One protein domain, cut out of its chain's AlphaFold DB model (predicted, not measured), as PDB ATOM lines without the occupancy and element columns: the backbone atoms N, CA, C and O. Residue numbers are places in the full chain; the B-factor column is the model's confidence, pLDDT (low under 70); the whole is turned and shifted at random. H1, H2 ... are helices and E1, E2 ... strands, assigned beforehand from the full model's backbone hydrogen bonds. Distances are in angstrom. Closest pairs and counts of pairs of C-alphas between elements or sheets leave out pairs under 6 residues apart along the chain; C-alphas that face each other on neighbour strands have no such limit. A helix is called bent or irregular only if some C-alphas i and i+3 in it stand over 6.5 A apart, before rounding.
ATOM      1  N   SER A   7      11.583  20.560 -10.498       59.16
ATOM      2  CA  SER A   7      12.676  21.406 -11.010       59.16
ATOM      3  C   SER A   7      13.010  22.550 -10.056       59.16
ATOM      4  O   SER A   7      14.170  22.753  -9.704       59.16
ATOM      5  N   ASP A   8      11.974  23.216  -9.559       65.12
ATOM      6  CA  ASP A   8      12.082  24.437  -8.768       65.12
ATOM      7  C   ASP A   8      12.644  24.112  -7.377       65.12
ATOM      8  O   ASP A   8      13.356  24.910  -6.779       65.12
ATOM      9  N   TRP A   9      12.421  22.885  -6.891       66.88
ATOM     10  CA  TRP A   9      13.027  22.375  -5.659       66.88
ATOM     11  C   TRP A   9      14.550  22.233  -5.737       66.88
ATOM     12  O   TRP A   9      15.238  22.482  -4.745       66.88
ATOM     13  N   LYS A  10      15.102  21.825  -6.889       72.81
ATOM     14  CA  LYS A  10      16.563  21.738  -7.067       72.81
ATOM     15  C   LYS A  10      17.190  23.128  -7.093       72.81
ATOM     16  O   LYS A  10      18.241  23.323  -6.485       72.81
ATOM     17  N   GLU A  11      16.551  24.075  -7.771       73.25
ATOM     18  CA  GLU A  11      17.012  25.464  -7.817       73.25
ATOM     19  C   GLU A  11      16.901  26.145  -6.456       73.25
ATOM     20  O   GLU A  11      17.869  26.748  -5.996       73.25
ATOM     21  N   LEU A  12      15.782  25.943  -5.756       73.75
ATOM     22  CA  LEU A  12      15.581  26.417  -4.391       73.75
ATOM     23  C   LEU A  12      16.676  25.897  -3.458       73.75
ATOM     24  O   LEU A  12      17.261  26.666  -2.700       73.75
ATOM     25  N   ARG A  13      17.006  24.603  -3.537       75.88
ATOM     26  CA  ARG A  13      18.049  24.005  -2.693       75.88
ATOM     27  C   ARG A  13      19.429  24.598  -2.975       75.88
ATOM     28  O   ARG A  13      20.131  24.946  -2.032       75.88
ATOM     29  N   LYS A  14      19.790  24.782  -4.252       80.75
ATOM     30  CA  LYS A  14      21.045  25.448  -4.644       80.75
ATOM     31  C   LYS A  14      21.108  26.893  -4.149       80.75
ATOM     32  O   LYS A  14      22.159  27.341  -3.697       80.75
ATOM     33  N   ALA A  15      19.996  27.617  -4.233       77.19
ATOM     34  CA  ALA A  15      19.922  28.991  -3.768       77.19
ATOM     35  C   ALA A  15      20.066  29.078  -2.243       77.19
ATOM     36  O   ALA A  15      20.863  29.873  -1.755       77.19
ATOM     37  N   ILE A  16      19.386  28.203  -1.497       78.44
ATOM     38  CA  ILE A  16      19.551  28.074  -0.044       78.44
ATOM     39  C   ILE A  16      21.013  27.773   0.308       78.44
ATOM     40  O   ILE A  16      21.585  28.470   1.141       78.44
ATOM     41  N   ASP A  17      21.644  26.793  -0.349       82.00
ATOM     42  CA  ASP A  17      23.054  26.458  -0.114       82.00
ATOM     43  C   ASP A  17      23.979  27.659  -0.387       82.00
ATOM     44  O   ASP A  17      24.920  27.908   0.370       82.00
ATOM     45  N   SER A  18      23.712  28.434  -1.445       81.94
ATOM     46  CA  SER A  18      24.463  29.656  -1.762       81.94
ATOM     47  C   SER A  18      24.302  30.718  -0.673       81.94
ATOM     48  O   SER A  18      25.287  31.296  -0.220       81.94
ATOM     49  N   LEU A  19      23.078  30.933  -0.196       78.44
ATOM     50  CA  LEU A  19      22.774  31.908   0.852       78.44
ATOM     51  C   LEU A  19      23.368  31.511   2.208       78.44
ATOM     52  O   LEU A  19      23.823  32.382   2.947       78.44
ATOM     53  N   VAL A  20      23.436  30.212   2.513       80.81
ATOM     54  CA  VAL A  20      24.161  29.704   3.686       80.81
ATOM     55  C   VAL A  20      25.663  29.946   3.544       80.81
ATOM     56  O   VAL A  20      26.285  30.450   4.476       80.81
ATOM     57  N   LYS A  21      26.255  29.662   2.376       81.81
ATOM     58  CA  LYS A  21      27.682  29.937   2.115       81.81
ATOM     59  C   LYS A  21      28.034  31.420   2.218       81.81
ATOM     60  O   LYS A  21      29.106  31.750   2.709       81.81
ATOM     61  N   LYS A  22      27.135  32.306   1.782       79.25
ATOM     62  CA  LYS A  22      27.281  33.764   1.914       79.25
ATOM     63  C   LYS A  22      27.033  34.265   3.353       79.25
ATOM     64  O   LYS A  22      27.209  35.448   3.616       79.25
ATOM     65  N   GLY A  23      26.626  33.392   4.281       75.81
ATOM     66  CA  GLY A  23      26.397  33.729   5.690       75.81
ATOM     67  C   GLY A  23      25.039  34.369   5.995       75.81
ATOM     68  O   GLY A  23      24.805  34.777   7.131       75.81
ATOM     69  N   TYR A  24      24.128  34.444   5.019       73.56
ATOM     70  CA  TYR A  24      22.790  35.019   5.210       73.56
ATOM     71  C   TYR A  24      21.827  34.062   5.916       73.56
ATOM     72  O   TYR A  24      20.904  34.503   6.596       73.56
ATOM     73  N   LEU A  25      22.022  32.753   5.746       78.62
ATOM     74  CA  LEU A  25      21.187  31.705   6.331       78.62
ATOM     75  C   LEU A  25      22.046  30.735   7.143       78.62
ATOM     76  O   LEU A  25      23.237  30.575   6.882       78.62
ATOM     77  N   ARG A  26      21.433  30.031   8.098       77.12
ATOM     78  CA  ARG A  26      22.095  28.949   8.831       77.12
ATOM     79  C   ARG A  26      21.241  27.690   8.776       77.12
ATOM     80  O   ARG A  26      20.045  27.732   9.067       77.12
ATOM     81  N   PHE A  27      21.861  26.568   8.413       75.25
ATOM     82  CA  PHE A  27      21.213  25.271   8.562       75.25
ATOM     83  C   PHE A  27      21.040  24.958  10.043       75.25
ATOM     84  O   PHE A  27      21.983  25.077  10.829       75.25
ATOM     85  N   TYR A  28      19.835  24.538  10.396       72.00
ATOM     86  CA  TYR A  28      19.519  23.981  11.693       72.00
ATOM     87  C   TYR A  28      19.091  22.533  11.483       72.00
ATOM     88  O   TYR A  28      18.123  22.246  10.781       72.00
ATOM     89  N   ASN A  29      19.851  21.606  12.059       64.94
ATOM     90  CA  ASN A  29      19.508  20.193  12.004       64.94
ATOM     91  C   ASN A  29      18.583  19.891  13.181       64.94
ATOM     92  O   ASN A  29      19.055  19.666  14.293       64.94
ATOM     93  N   SER A  30      17.274  19.888  12.937       62.53
ATOM     94  CA  SER A  30      16.290  19.396  13.901       62.53
ATOM     95  C   SER A  30      15.735  18.070  13.406       62.53
ATOM     96  O   SER A  30      15.236  17.990  12.285       62.53
ATOM     97  N   GLN A  31      15.825  17.019  14.225       64.94
ATOM     98  CA  GLN A  31      15.155  15.732  13.977       64.94
ATOM     99  C   GLN A  31      15.380  15.177  12.553       64.94
ATOM    100  O   GLN A  31      14.434  14.859  11.833       64.94
ATOM    101  N   SER A  32      16.643  15.108  12.116       67.69
ATOM    102  CA  SER A  32      17.049  14.596  10.791       67.69
ATOM    103  C   SER A  32      16.509  15.374   9.579       67.69
ATOM    104  O   SER A  32      16.703  14.949   8.438       67.69
ATOM    105  N   ARG A  33      15.888  16.541   9.794       60.88
ATOM    106  CA  ARG A  33      15.515  17.492   8.742       60.88
ATOM    107  C   ARG A  33      16.523  18.640   8.702       60.88
ATOM    108  O   ARG A  33      16.938  19.163   9.736       60.88
ATOM    109  N   LYS A  34      16.947  19.000   7.486       62.84
ATOM    110  CA  LYS A  34      17.766  20.194   7.234       62.84
ATOM    111  C   LYS A  34      16.828  21.384   7.105       62.84
ATOM    112  O   LYS A  34      16.467  21.761   5.991       62.84
ATOM    113  N   ASP A  35      16.420  21.924   8.242       69.19
ATOM    114  CA  ASP A  35      15.675  23.171   8.270       69.19
ATOM    115  C   ASP A  35      16.643  24.346   8.117       69.19
ATOM    116  O   ASP A  35      17.847  24.259   8.385       69.19
ATOM    117  N   VAL A  36      16.116  25.462   7.630       70.81
ATOM    118  CA  VAL A  36      16.871  26.701   7.487       70.81
ATOM    119  C   VAL A  36      16.237  27.717   8.409       70.81
ATOM    120  O   VAL A  36      15.072  28.075   8.241       70.81
ATOM    121  N   CYS A  37      17.008  28.173   9.387       70.38
ATOM    122  CA  CYS A  37      16.554  29.164  10.345       70.38
ATOM    123  C   CYS A  37      17.271  30.489  10.102       70.38
ATOM    124  O   CYS A  37      18.460  30.537   9.774       70.38
ATOM    125  N   VAL A  38      16.529  31.573  10.305       72.25
ATOM    126  CA  VAL A  38      17.070  32.927  10.391       72.25
ATOM    127  C   VAL A  38      17.002  33.379  11.837       72.25
ATOM    128  O   VAL A  38      16.008  33.149  12.526       72.25
ATOM    129  N   GLU A  39      18.067  34.013  12.312       72.00
ATOM    130  CA  GLU A  39      18.060  34.612  13.641       72.00
ATOM    131  C   GLU A  39      17.020  35.737  13.661       72.00
ATOM    132  O   GLU A  39      17.046  36.620  12.800       72.00
ATOM    133  N   LYS A  40      16.083  35.715  14.620       74.75
ATOM    134  CA  LYS A  40      14.964  36.675  14.649       74.75
ATOM    135  C   LYS A  40      15.454  38.130  14.669       74.75
ATOM    136  O   LYS A  40      14.873  38.969  13.988       74.75
ATOM    137  N   SER A  41      16.552  38.396  15.379       76.62
ATOM    138  CA  SER A  41      17.250  39.691  15.447       76.62
ATOM    139  C   SER A  41      17.756  40.184  14.085       76.62
ATOM    140  O   SER A  41      17.794  41.384  13.839       76.62
ATOM    141  N   LYS A  42      18.110  39.267  13.179       75.50
ATOM    142  CA  LYS A  42      18.665  39.557  11.846       75.50
ATOM    143  C   LYS A  42      17.636  39.418  10.730       75.50
ATOM    144  O   LYS A  42      17.983  39.572   9.561       75.50
ATOM    145  N   ARG A  43      16.374  39.133  11.068       76.00
ATOM    146  CA  ARG A  43      15.301  38.869  10.103       76.00
ATOM    147  C   ARG A  43      15.200  39.962   9.039       76.00
ATOM    148  O   ARG A  43      15.183  39.634   7.858       76.00
ATOM    149  N   ASN A  44      15.151  41.228   9.450       78.62
ATOM    150  CA  ASN A  44      14.993  42.352   8.524       78.62
ATOM    151  C   ASN A  44      16.203  42.480   7.594       78.62
ATOM    152  O   ASN A  44      16.025  42.499   6.381       78.62
ATOM    153  N   ASN A  45      17.417  42.417   8.145       77.81
ATOM    154  CA  ASN A  45      18.660  42.480   7.370       77.81
ATOM    155  C   ASN A  45      18.751  41.345   6.338       77.81
ATOM    156  O   ASN A  45      19.195  41.551   5.213       77.81
ATOM    157  N   ILE A  46      18.310  40.139   6.708       78.56
ATOM    158  CA  ILE A  46      18.286  38.988   5.800       78.56
ATOM    159  C   ILE A  46      17.230  39.191   4.710       78.56
ATOM    160  O   ILE A  46      17.518  38.940   3.547       78.56
ATOM    161  N   ILE A  47      16.032  39.683   5.042       77.69
ATOM    162  CA  ILE A  47      15.000  40.002   4.039       77.69
ATOM    163  C   ILE A  47      15.505  41.062   3.050       77.69
ATOM    164  O   ILE A  47      15.300  40.909   1.845       77.69
ATOM    165  N   GLU A  48      16.182  42.108   3.526       78.88
ATOM    166  CA  GLU A  48      16.778  43.140   2.670       78.88
ATOM    167  C   GLU A  48      17.877  42.577   1.764       78.88
ATOM    168  O   GLU A  48      17.838  42.791   0.551       78.88
ATOM    169  N   ALA A  49      18.799  41.784   2.318       77.75
ATOM    170  CA  ALA A  49      19.848  41.127   1.544       77.75
ATOM    171  C   ALA A  49      19.266  40.186   0.479       77.75
ATOM    172  O   ALA A  49      19.675  40.219  -0.680       77.75
ATOM    173  N   LEU A  50      18.255  39.388   0.832       77.62
ATOM    174  CA  LEU A  50      17.563  38.518  -0.117       77.62
ATOM    175  C   LEU A  50      16.929  39.336  -1.246       77.62
ATOM    176  O   LEU A  50      17.100  38.997  -2.416       77.62
ATOM    177  N   LYS A  51      16.259  40.449  -0.924       74.88
ATOM    178  CA  LYS A  51      15.665  41.346  -1.928       74.88
ATOM    179  C   LYS A  51      16.695  41.980  -2.860       74.88
ATOM    180  O   LYS A  51      16.373  42.161  -4.035       74.88
ATOM    181  N   ALA A  52      17.906  42.277  -2.389       79.75
ATOM    182  CA  ALA A  52      18.991  42.749  -3.253       79.75
ATOM    183  C   ALA A  52      19.356  41.710  -4.331       79.75
ATOM    184  O   ALA A  52      19.659  42.074  -5.463       79.75
ATOM    185  N   HIS A  53      19.204  40.420  -4.020       76.50
ATOM    186  CA  HIS A  53      19.424  39.299  -4.937       76.50
ATOM    187  C   HIS A  53      18.135  38.796  -5.624       76.50
ATOM    188  O   HIS A  53      18.108  37.688  -6.164       76.50
ATOM    189  N   LYS A  54      17.047  39.586  -5.649       74.50
ATOM    190  CA  LYS A  54      15.761  39.174  -6.259       74.50
ATOM    191  C   LYS A  54      15.863  38.814  -7.747       74.50
ATOM    192  O   LYS A  54      15.039  38.053  -8.243       74.50
ATOM    193  N   SER A  55      16.834  39.389  -8.458       74.31
ATOM    194  CA  SER A  55      17.117  39.102  -9.870       74.31
ATOM    195  C   SER A  55      17.818  37.758 -10.064       74.31
ATOM    196  O   SER A  55      17.629  37.129 -11.099       74.31
ATOM    197  N   GLU A  56      18.594  37.306  -9.076       74.56
ATOM    198  CA  GLU A  56      19.302  36.017  -9.099       74.56
ATOM    199  C   GLU A  56      18.375  34.852  -8.737       74.56
ATOM    200  O   GLU A  56      18.577  33.725  -9.187       74.56
ATOM    201  N   TYR A  57      17.341  35.116  -7.933       70.88
ATOM    202  CA  TYR A  57      16.479  34.083  -7.368       70.88
ATOM    203  C   TYR A  57      14.993  34.454  -7.510       70.88
ATOM    204  O   TYR A  57      14.424  35.112  -6.634       70.88
ATOM    205  N   PRO A  58      14.310  33.985  -8.573       67.19
ATOM    206  CA  PRO A  58      12.917  34.341  -8.861       67.19
ATOM    207  C   PRO A  58      11.926  34.039  -7.725       67.19
ATOM    208  O   PRO A  58      10.925  34.738  -7.573       67.19
ATOM    209  N   PHE A  59      12.203  33.031  -6.889       69.88
ATOM    210  CA  PHE A  59      11.352  32.664  -5.750       69.88
ATOM    211  C   PHE A  59      11.376  33.698  -4.609       69.88
ATOM    212  O   PHE A  59      10.445  33.743  -3.809       69.88
ATOM    213  N   ILE A  60      12.397  34.561  -4.546       68.69
ATOM    214  CA  ILE A  60      12.506  35.636  -3.547       68.69
ATOM    215  C   ILE A  60      11.485  36.754  -3.809       68.69
ATOM    216  O   ILE A  60      11.132  37.502  -2.895       68.69
ATOM    217  N   ARG A  61      10.945  36.849  -5.033       62.03
ATOM    218  CA  ARG A  61       9.955  37.867  -5.423       62.03
ATOM    219  C   ARG A  61       8.721  37.901  -4.510       62.03
ATOM    220  O   ARG A  61       8.096  38.951  -4.402       62.03
TER     221      ARG A  61
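Overview. This is residues 7 to 61 of the 67 residues of an uncharacterized protein of archaeon (UniProt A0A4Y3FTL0). A flat, open triangle of three parts, with the helix H1, the two-stranded hairpin of E1 and E2, and the helix H2 at its corners and few contacts between them. The chain swings round from the hairpin through H2, and the small H3 folds back to come near H1. The printed part has 55 residues, with three named helices and two named strands in the order H1, E1, E2, H2, H3; the sheet is antiparallel and the class is mixed, helices and strands. The whole is compact, with a radius of gyration of the C-alphas of 11.5 A and spans of 33 by 32 by 17 A.

Along the chain. Find C-alpha 7 at (12.676, 21.406, -11.010); from there H1, residues 7 to 21, runs 21.7 A. E1 is residues 26 to 30, and E2 is residues 33 to 37. H2, residues 40 to 52, begins at C-alpha 40 (14.964, 36.675, 14.649) and runs 19.3 A; it is irregular, with C-alphas 41 and 44 7.8 A apart. H3, residues 58 to 61, ends at C-alpha 61 (9.955, 37.867, -5.423).

Arrangement. Look first at H1 and E1, whose closest C-alphas, those of Val 20 and Arg 26, are 5.6 A apart. The hairpin E1 and E2 is antiparallel at 138 degrees; N 28 and O 35 are 2.8 A apart, within hydrogen-bond range. H1 and H2 are only just apart, 8.5 A at the closest. H2 and H3 only just touch, and only at the corner, with 3 pairs of C-alphas within 8 A, made by residues 50 to 51 of H2 alone; the closest are those of Lys 51 and Ile 60, 6.7 A. H1 and H3 are close but not clearly touching, Leu 12 and Phe 59 having the closest C-alphas at 7.7 A. Every O i to N i+4 pair is within hydrogen-bond range in H1, 7 of 9 in H2, and H3 is too short for such a pair.

Size, cuts and confidence. The C-alphas farthest apart are those of Gln 31 and Ser 55, 33.4 A. The printed part has no cut, and its four links are tight. Look in the B-factor column for pLDDT under 70 at residues 7 to 9, 29 to 35 and 58 to 61; the mean of the printed part is 73.5.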